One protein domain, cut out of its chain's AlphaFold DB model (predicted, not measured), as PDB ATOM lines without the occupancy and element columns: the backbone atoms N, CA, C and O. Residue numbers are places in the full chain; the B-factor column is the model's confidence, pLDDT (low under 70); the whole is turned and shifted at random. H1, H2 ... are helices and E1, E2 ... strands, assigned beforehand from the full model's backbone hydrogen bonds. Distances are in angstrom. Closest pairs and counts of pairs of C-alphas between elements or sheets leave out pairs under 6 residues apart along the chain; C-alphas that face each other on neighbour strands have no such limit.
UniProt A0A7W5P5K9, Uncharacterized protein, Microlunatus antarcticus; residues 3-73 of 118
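AT A GLANCE: This is residues 3 to 73 of the 118 residues of an uncharacterized protein of Microlunatus antarcticus (UniProt A0A7W5P5K9). This domain has little regular structure: two long loops, residues 3 to 28 and 35 to 53, join a small cluster of a strand hairpin, E1 and E2, and two short helices. The second loop, its ends paired at residues 36 to 37 and 50 to 51, reaches far from the cluster. The 71 printed residues, 18 in named elements, run H1, H2, E1, E2; the class is mixed, the sheet antiparallel. The whole is compact, radius of gyration of the C-alphas 12.4 A, spanning 35 by 28 by 19 A.

HOW THE PARTS SIT: Residues 17 to 18 pair antiparallel with 25 to 26. H1, residues 29 to 34, is close to but not clearly touching H2, residues 54 to 59: their closest C-alphas, Arg 34 and Met 57, are 7.9 A apart, their lines about perpendicular at 82 degrees. In both, every O i to N i+4 pair is within hydrogen-bond range. E1, residues 62 to 64, and E2, residues 70 to 72, form an antiparallel hairpin; N 63 and O 71 are 2.8 A apart. The closest C-alphas of H1 and E2, Ala 31 and Thr 71, are 5.9 A apart.

IN THESE COORDINATES: H1 begins at C-alpha 29 (-27.567, 27.905, 31.450) and measures 8.6 A; H2 measures 8.8 A, E1 6.9 A. E2, 7.1 A, ends at C-alpha 72 (-31.146, 18.208, 28.889).

THE WHOLE: The farthest C-alphas, Val 44 and Ala 66, are 36.6 A apart. The printed part has no cut; H1 to H2 is a long link. Residues 9, 12 to 13 and 43 to 44 have pLDDT under 70.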
ATOM      1  N   ARG A   3     -34.423  33.056  45.965       79.00
ATOM      2  CA  ARG A   3     -35.877  32.968  45.787       79.00
ATOM      3  C   ARG A   3     -36.309  33.859  44.642       79.00
ATOM      4  O   ARG A   3     -35.834  34.984  44.523       79.00
ATOM      5  N   CYS A   4     -37.241  33.370  43.838       74.06
ATOM      6  CA  CYS A   4     -37.912  34.211  42.862       74.06
ATOM      7  C   CYS A   4     -39.017  35.030  43.529       74.06
ATOM      8  O   CYS A   4     -39.874  34.476  44.218       74.06
ATOM      9  N   ASN A   5     -39.024  36.339  43.275       73.06
ATOM     10  CA  ASN A   5     -40.010  37.254  43.846       73.06
ATOM     11  C   ASN A   5     -41.434  37.037  43.289       73.06
ATOM     12  O   ASN A   5     -42.403  37.367  43.958       73.06
ATOM     13  N   GLY A   6     -41.576  36.464  42.086       72.12
ATOM     14  CA  GLY A   6     -42.887  36.262  41.448       72.12
ATOM     15  C   GLY A   6     -43.566  34.921  41.745       72.12
ATOM     16  O   GLY A   6     -44.787  34.843  41.711       72.12
ATOM     17  N   CYS A   7     -42.809  33.866  42.068       72.31
ATOM     18  CA  CYS A   7     -43.365  32.516  42.251       72.31
ATOM     19  C   CYS A   7     -42.942  31.811  43.544       72.31
ATOM     20  O   CYS A   7     -43.165  30.608  43.664       72.31
ATOM     21  N   SER A   8     -42.264  32.525  44.454       70.31
ATOM     22  CA  SER A   8     -41.743  32.038  45.745       70.31
ATOM     23  C   SER A   8     -40.880  30.765  45.701       70.31
ATOM     24  O   SER A   8     -40.457  30.258  46.742       70.31
ATOM     25  N   SER A   9     -40.534  30.284  44.505       69.12
ATOM     26  CA  SER A   9     -39.718  29.094  44.306       69.12
ATOM     27  C   SER A   9     -38.279  29.359  44.734       69.12
ATOM     28  O   SER A   9     -37.680  30.383  44.388       69.12
ATOM     29  N   THR A  10     -37.727  28.429  45.510       76.44
ATOM     30  CA  THR A  10     -36.334  28.440  45.961       76.44
ATOM     31  C   THR A  10     -35.484  27.595  45.033       76.44
ATOM     32  O   THR A  10     -35.764  26.411  44.854       76.44
ATOM     33  N   TYR A  11     -34.399  28.164  44.524       75.00
ATOM     34  CA  TYR A  11     -33.385  27.431  43.779       75.00
ATOM     35  C   TYR A  11     -32.005  27.642  44.412       75.00
ATOM     36  O   TYR A  11     -31.688  28.692  44.983       75.00
ATOM     37  N   SER A  12     -31.191  26.590  44.383       67.88
ATOM     38  CA  SER A  12     -29.861  26.561  44.988       67.88
ATOM     39  C   SER A  12     -28.882  25.819  44.081       67.88
ATOM     40  O   SER A  12     -29.156  24.711  43.621       67.88
ATOM     41  N   GLY A  13     -27.737  26.450  43.819       69.44
ATOM     42  CA  GLY A  13     -26.661  25.912  42.986       69.44
ATOM     43  C   GLY A  13     -26.100  26.964  42.032       69.44
ATOM     44  O   GLY A  13     -26.853  27.754  41.473       69.44
ATOM     45  N   THR A  14     -24.781  26.963  41.833       70.88
ATOM     46  CA  THR A  14     -24.067  27.951  41.001       70.88
ATOM     47  C   THR A  14     -24.430  27.855  39.517       70.88
ATOM     48  O   THR A  14     -24.288  28.820  38.778       70.88
ATOM     49  N   THR A  15     -24.923  26.697  39.072       77.25
ATOM     50  CA  THR A  15     -25.314  26.452  37.677       77.25
ATOM     51  C   THR A  15     -26.814  26.609  37.437       77.25
ATOM     52  O   THR A  15     -27.245  26.646  36.286       77.25
ATOM     53  N   VAL A  16     -27.619  26.679  38.502       81.38
ATOM     54  CA  VAL A  16     -29.078  26.677  38.390       81.38
ATOM     55  C   VAL A  16     -29.551  28.066  37.983       81.38
ATOM     56  O   VAL A  16     -29.314  29.047  38.684       81.38
ATOM     57  N   SER A  17     -30.234  28.142  36.847       82.81
ATOM     58  CA  SER A  17     -30.801  29.376  36.309       82.81
ATOM     59  C   SER A  17     -32.314  29.356  36.484       82.81
ATOM     60  O   SER A  17     -32.953  28.351  36.198       82.81
ATOM     61  N   HIS A  18     -32.905  30.456  36.942       84.50
ATOM     62  CA  HIS A  18     -34.354  30.589  37.092       84.50
ATOM     63  C   HIS A  18     -34.867  31.682  36.158       84.50
ATOM     64  O   HIS A  18     -34.305  32.778  36.125       84.50
ATOM     65  N   CYS A  19     -35.927  31.403  35.401       84.62
ATOM     66  CA  CYS A  19     -36.518  32.399  34.516       84.62
ATOM     67  C   CYS A  19     -37.622  33.170  35.243       84.62
ATOM     68  O   CYS A  19     -38.615  32.591  35.660       84.62
ATOM     69  N   THR A  20     -37.489  34.491  35.345       83.06
ATOM     70  CA  THR A  20     -38.494  35.353  35.992       83.06
ATOM     71  C   THR A  20     -39.765  35.552  35.168       83.06
ATOM     72  O   THR A  20     -40.732  36.080  35.701       83.06
ATOM     73  N   SER A  21     -39.778  35.154  33.891       81.69
ATOM     74  CA  SER A  21     -40.946  35.297  33.012       81.69
ATOM     75  C   SER A  21     -41.883  34.093  33.075       81.69
ATOM     76  O   SER A  21     -43.090  34.269  33.165       81.69
ATOM     77  N   CYS A  22     -41.339  32.873  33.012       82.81
ATOM     78  CA  CYS A  22     -42.129  31.639  33.101       82.81
ATOM     79  C   CYS A  22     -42.065  30.970  34.475       82.81
ATOM     80  O   CYS A  22     -42.790  30.014  34.709       82.81
ATOM     81  N   HIS A  23     -41.221  31.465  35.383       84.94
ATOM     82  CA  HIS A  23     -41.056  30.936  36.738       84.94
ATOM     83  C   HIS A  23     -40.561  29.484  36.818       84.94
ATOM     84  O   HIS A  23     -40.616  28.864  37.880       84.94
ATOM     85  N   GLU A  24     -39.999  28.976  35.725       84.38
ATOM     86  CA  GLU A  24     -39.386  27.655  35.652       84.38
ATOM     87  C   GLU A  24     -37.909  27.693  36.069       84.38
ATOM     88  O   GLU A  24     -37.199  28.691  35.879       84.38
ATOM     89  N   SER A  25     -37.441  26.583  36.647       87.81
ATOM     90  CA  SER A  25     -36.058  26.424  37.109       87.81
ATOM     91  C   SER A  25     -35.282  25.467  36.206       87.81
ATOM     92  O   SER A  25     -35.767  24.399  35.842       87.81
ATOM     93  N   PHE A  26     -34.049  25.830  35.872       87.75
ATOM     94  CA  PHE A  26     -33.191  25.130  34.921       87.75
ATOM     95  C   PHE A  26     -31.896  24.715  35.605       87.75
ATOM     96  O   PHE A  26     -31.247  25.510  36.275       87.75
ATOM     97  N   SER A  27     -31.492  23.464  35.414       84.25
ATOM     98  CA  SER A  27     -30.275  22.902  36.017       84.25
ATOM     99  C   SER A  27     -28.969  23.543  35.516       84.25
ATOM    100  O   SER A  27     -27.959  23.509  36.224       84.25
ATOM    101  N   ASN A  28     -28.986  24.119  34.309       82.44
ATOM    102  CA  ASN A  28     -27.853  24.790  33.676       82.44
ATOM    103  C   ASN A  28     -28.300  25.938  32.750       82.44
ATOM    104  O   ASN A  28     -29.458  26.005  32.327       82.44
ATOM    105  N   ALA A  29     -27.350  26.812  32.399       83.25
ATOM    106  CA  ALA A  29     -27.567  27.905  31.450       83.25
ATOM    107  C   ALA A  29     -28.006  27.401  30.065       83.25
ATOM    108  O   ALA A  29     -28.852  28.018  29.440       83.25
ATOM    109  N   PHE A  30     -27.538  26.228  29.627       84.38
ATOM    110  CA  PHE A  30     -27.925  25.639  28.340       84.38
ATOM    111  C   PHE A  30     -29.433  25.341  28.239       84.38
ATOM    112  O   PHE A  30     -30.073  25.658  27.238       84.38
ATOM    113  N   ALA A  31     -30.024  24.740  29.275       85.31
ATOM    114  CA  ALA A  31     -31.469  24.549  29.378       85.31
ATOM    115  C   ALA A  31     -32.183  25.903  29.540       85.31
ATOM    116  O   ALA A  31     -33.266  26.100  28.997       85.31
ATOM    117  N   GLY A  32     -31.528  26.856  30.212       85.56
ATOM    118  CA  GLY A  32     -31.902  28.268  30.252       85.56
ATOM    119  C   GLY A  32     -31.994  28.936  28.869       85.56
ATOM    120  O   GLY A  32     -32.929  29.668  28.582       85.56
ATOM    121  N   ASP A  33     -31.073  28.676  27.959       84.81
ATOM    122  CA  ASP A  33     -31.134  29.281  26.630       84.81
ATOM    123  C   ASP A  33     -32.143  28.554  25.747       84.81
ATOM    124  O   ASP A  33     -32.934  29.187  25.051       84.81
ATOM    125  N   ARG A  34     -32.213  27.223  25.861       87.06
ATOM    126  CA  ARG A  34     -33.202  26.421  25.137       87.06
ATOM    127  C   ARG A  34     -34.637  26.631  25.596       87.06
ATOM    128  O   ARG A  34     -35.532  26.329  24.817       87.06
ATOM    129  N   HIS A  35     -34.910  27.139  26.793       88.69
ATOM    130  CA  HIS A  35     -36.296  27.475  27.135       88.69
ATOM    131  C   HIS A  35     -36.792  28.722  26.405       88.69
ATOM    132  O   HIS A  35     -37.975  29.027  26.488       88.69
ATOM    133  N   ARG A  36     -35.918  29.471  25.728       87.38
ATOM    134  CA  ARG A  36     -36.282  30.669  24.978       87.38
ATOM    135  C   ARG A  36     -36.277  30.341  23.490       87.38
ATOM    136  O   ARG A  36     -35.374  29.679  22.991       87.38
ATOM    137  N   ILE A  37     -37.298  30.811  22.796       85.75
ATOM    138  CA  ILE A  37     -37.430  30.754  21.338       85.75
ATOM    139  C   ILE A  37     -37.756  32.138  20.810       85.75
ATOM    140  O   ILE A  37     -38.150  33.007  21.587       85.75
ATOM    141  N   GLY A  38     -37.621  32.320  19.503       83.06
ATOM    142  CA  GLY A  38     -37.800  33.602  18.838       83.06
ATOM    143  C   GLY A  38     -36.494  34.381  18.715       83.06
ATOM    144  O   GLY A  38     -35.514  34.130  19.427       83.06
ATOM    145  N   ASP A  39     -36.502  35.330  17.794       78.38
ATOM    146  CA  ASP A  39     -35.317  36.047  17.362       78.38
ATOM    147  C   ASP A  39     -34.927  37.181  18.306       78.38
ATOM    148  O   ASP A  39     -35.738  37.839  18.974       78.38
ATOM    149  N   HIS A  40     -33.621  37.428  18.351       72.56
ATOM    150  CA  HIS A  40     -33.070  38.587  19.030       72.56
ATOM    151  C   HIS A  40     -33.433  39.861  18.251       72.56
ATOM    152  O   HIS A  40     -33.106  39.994  17.079       72.56
ATOM    153  N   GLY A  41     -34.091  40.819  18.912       72.62
ATOM    154  CA  GLY A  41     -34.421  42.130  18.330       72.62
ATOM    155  C   GLY A  41     -35.820  42.241  17.715       72.62
ATOM    156  O   GLY A  41     -36.272  43.357  17.458       72.62
ATOM    157  N   VAL A  42     -36.551  41.133  17.569       73.12
ATOM    158  CA  VAL A  42     -37.938  41.150  17.080       73.12
ATOM    159  C   VAL A  42     -38.887  41.496  18.229       73.12
ATOM    160  O   VAL A  42     -39.059  40.724  19.174       73.12
ATOM    161  N   LYS A  43     -39.489  42.693  18.172       69.31
ATOM    162  CA  LYS A  43     -40.415  43.206  19.203       69.31
ATOM    163  C   LYS A  43     -41.882  42.857  18.933       69.31
ATOM    164  O   LYS A  43     -42.665  42.781  19.879       69.31
ATOM    165  N   VAL A  44     -42.253  42.644  17.672       66.44
ATOM    166  CA  VAL A  44     -43.637  42.430  17.226       66.44
ATOM    167  C   VAL A  44     -43.663  41.257  16.249       66.44
ATOM    168  O   VAL A  44     -42.769  41.149  15.418       66.44
ATOM    169  N   GLY A  45     -44.672  40.393  16.362       72.62
ATOM    170  CA  GLY A  45     -44.844  39.220  15.499       72.62
ATOM    171  C   GLY A  45     -44.673  37.872  16.218       72.62
ATOM    172  O   GLY A  45     -44.356  37.841  17.414       72.62
ATOM    173  N   PRO A  46     -44.921  36.757  15.505       73.38
ATOM    174  CA  PRO A  46     -44.842  35.396  16.043       73.38
ATOM    175  C   PRO A  46     -43.413  34.975  16.422       73.38
ATOM    176  O   PRO A  46     -43.242  34.192  17.354       73.38
ATOM    177  N   ASP A  47     -42.397  35.566  15.788       75.06
ATOM    178  CA  ASP A  47     -40.975  35.312  16.065       75.06
ATOM    179  C   ASP A  47     -40.438  36.080  17.280       75.06
ATOM    180  O   ASP A  47     -39.246  36.033  17.583       75.06
ATOM    181  N   ARG A  48     -41.297  36.804  18.013       82.25
ATOM    182  CA  ARG A  48     -40.887  37.509  19.233       82.25
ATOM    183  C   ARG A  48     -40.303  36.520  20.237       82.25
ATOM    184  O   ARG A  48     -40.900  35.479  20.521       82.25
ATOM    185  N   ARG A  49     -39.197  36.919  20.876       82.38
ATOM    186  CA  ARG A  49     -38.587  36.150  21.964       82.38
ATOM    187  C   ARG A  49     -39.628  35.790  23.037       82.38
ATOM    188  O   ARG A  49     -40.133  36.669  23.742       82.38
ATOM    189  N   ARG A  50     -39.941  34.500  23.173       85.81
ATOM    190  CA  ARG A  50     -40.895  33.945  24.147       85.81
ATOM    191  C   ARG A  50     -40.313  32.725  24.856       85.81
ATOM    192  O   ARG A  50     -39.380  32.088  24.370       85.81
ATOM    193  N   CYS A  51     -40.844  32.426  26.038       88.75
ATOM    194  CA  CYS A  51     -40.522  31.180  26.726       88.75
ATOM    195  C   CYS A  51     -41.298  30.032  26.075       88.75
ATOM    196  O   CYS A  51     -42.463  30.213  25.720       88.75
ATOM    197  N   ARG A  52     -40.655  28.872  25.954       85.81
ATOM    198  CA  ARG A  52     -41.300  27.614  25.596       85.81
ATOM    199  C   ARG A  52     -42.276  27.192  26.688       85.81
ATOM    200  O   ARG A  52     -42.020  27.430  27.873       85.81
ATOM    201  N   THR A  53     -43.367  26.549  26.292       84.56
ATOM    202  CA  THR A  53     -44.245  25.822  27.218       84.56
ATOM    203  C   THR A  53     -43.585  24.515  27.670       84.56
ATOM    204  O   THR A  53     -42.596  24.079  27.085       84.56
ATOM    205  N   ALA A  54     -44.113  23.872  28.715       82.69
ATOM    206  CA  ALA A  54     -43.582  22.591  29.193       82.69
ATOM    207  C   ALA A  54     -43.585  21.504  28.099       82.69
ATOM    208  O   ALA A  54     -42.637  20.730  28.005       82.69
ATOM    209  N   ASP A  55     -44.614  21.489  27.253       80.31
ATOM    210  CA  ASP A  55     -44.738  20.558  26.128       80.31
ATOM    211  C   ASP A  55     -43.674  20.834  25.050       80.31
ATOM    212  O   ASP A  55     -42.869  19.963  24.727       80.31
ATOM    213  N   GLU A  56     -43.529  22.101  24.638       85.75
ATOM    214  CA  GLU A  56     -42.472  22.533  23.707       85.75
ATOM    215  C   GLU A  56     -41.059  22.282  24.280       85.75
ATOM    216  O   GLU A  56     -40.093  22.093  23.536       85.75
ATOM    217  N   MET A  57     -40.892  22.300  25.609       86.12
ATOM    218  CA  MET A  57     -39.628  21.945  26.260       86.12
ATOM    219  C   MET A  57     -39.327  20.448  26.159       86.12
ATOM    220  O   MET A  57     -38.171  20.099  25.905       86.12
ATOM    221  N   LEU A  58     -40.336  19.583  26.313       85.62
ATOM    222  CA  LEU A  58     -40.195  18.139  26.107       85.62
ATOM    223  C   LEU A  58     -39.802  17.833  24.659       85.62
ATOM    224  O   LEU A  58     -38.820  17.121  24.436       85.62
ATOM    225  N   GLU A  59     -40.474  18.454  23.687       83.06
ATOM    226  CA  GLU A  59     -40.122  18.337  22.264       83.06
ATOM    227  C   GLU A  59     -38.709  18.861  21.962       83.06
ATOM    228  O   GLU A  59     -37.970  18.285  21.164       83.06
ATOM    229  N   ALA A  60     -38.267  19.916  22.656       82.88
ATOM    230  CA  ALA A  60     -36.907  20.446  22.545       82.88
ATOM    231  C   ALA A  60     -35.818  19.556  23.191       82.88
ATOM    232  O   ALA A  60     -34.629  19.922  23.189       82.88
ATOM    233  N   GLY A  61     -36.201  18.410  23.763       86.50
ATOM    234  CA  GLY A  61     -35.308  17.464  24.431       86.50
ATOM    235  C   GLY A  61     -34.883  17.908  25.833       86.50
ATOM    236  O   GLY A  61     -33.791  17.552  26.296       86.50
ATOM    237  N   LEU A  62     -35.702  18.724  26.503       86.44
ATOM    238  CA  LEU A  62     -35.561  19.032  27.922       86.44
ATOM    239  C   LEU A  62     -36.509  18.145  28.727       86.44
ATOM    240  O   LEU A  62     -37.651  17.937  28.349       86.44
ATOM    241  N   VAL A  63     -36.044  17.645  29.863       87.00
ATOM    242  CA  VAL A  63     -36.841  16.831  30.783       87.00
ATOM    243  C   VAL A  63     -36.833  17.461  32.163       87.00
ATOM    244  O   VAL A  63     -35.818  18.010  32.607       87.00
ATOM    245  N   LEU A  64     -37.967  17.377  32.849       85.06
ATOM    246  CA  LEU A  64     -38.079  17.800  34.235       85.06
ATOM    247  C   LEU A  64     -37.523  16.693  35.138       85.06
ATOM    248  O   LEU A  64     -37.968  15.548  35.081       85.06
ATOM    249  N   ASN A  65     -36.534  17.018  35.965       82.12
ATOM    250  CA  ASN A  65     -35.984  16.058  36.919       82.12
ATOM    251  C   ASN A  65     -36.838  15.968  38.201       82.12
ATOM    252  O   ASN A  65     -37.686  16.818  38.468       82.12
ATOM    253  N   ALA A  66     -36.552  14.982  39.058       75.50
ATOM    254  CA  ALA A  66     -37.233  14.809  40.351       75.50
ATOM    255  C   ALA A  66     -37.085  16.010  41.311       75.50
ATOM    256  O   ALA A  66     -37.830  16.132  42.277       75.50
ATOM    257  N   ARG A  67     -36.130  16.911  41.044       70.12
ATOM    258  CA  ARG A  67     -35.914  18.156  41.796       70.12
ATOM    259  C   ARG A  67     -36.737  19.329  41.244       70.12
ATOM    260  O   ARG A  67     -36.561  20.446  41.717       70.12
ATOM    261  N   GLY A  68     -37.584  19.104  40.236       79.62
ATOM    262  CA  GLY A  68     -38.377  20.149  39.585       79.62
ATOM    263  C   GLY A  68     -37.541  21.119  38.745       79.62
ATOM    264  O   GLY A  68     -37.912  22.278  38.601       79.62
ATOM    265  N   CYS A  69     -36.387  20.681  38.236       83.50
ATOM    266  CA  CYS A  69     -35.535  21.475  37.355       83.50
ATOM    267  C   CYS A  69     -35.487  20.866  35.954       83.50
ATOM    268  O   CYS A  69     -35.242  19.667  35.794       83.50
ATOM    269  N   TRP A  70     -35.620  21.712  34.940       88.50
ATOM    270  CA  TRP A  70     -35.429  21.333  33.550       88.50
ATOM    271  C   TRP A  70     -33.947  21.064  33.274       88.50
ATOM    272  O   TRP A  70     -33.054  21.859  33.600       88.50
ATOM    273  N   THR A  71     -33.666  19.910  32.686       86.50
ATOM    274  CA  THR A  71     -32.330  19.486  32.267       86.50
ATOM    275  C   THR A  71     -32.384  18.948  30.850       86.50
ATOM    276  O   THR A  71     -33.433  18.528  30.377       86.50
ATOM    277  N   ARG A  72     -31.246  18.933  30.156       83.31
ATOM    278  CA  ARG A  72     -31.146  18.208  28.889       83.31
ATOM    279  C   ARG A  72     -31.421  16.732  29.156       83.31
ATOM    280  O   ARG A  72     -30.870  16.190  30.119       83.31
ATOM    281  N   ALA A  73     -32.216  16.097  28.302       74.38
ATOM    282  CA  ALA A  73     -32.312  14.650  28.275       74.38
ATOM    283  C   ALA A  73     -30.905  14.087  28.003       74.38
ATOM    284  O   ALA A  73     -30.396  14.135  26.885       74.38
TER     285      ALA A  73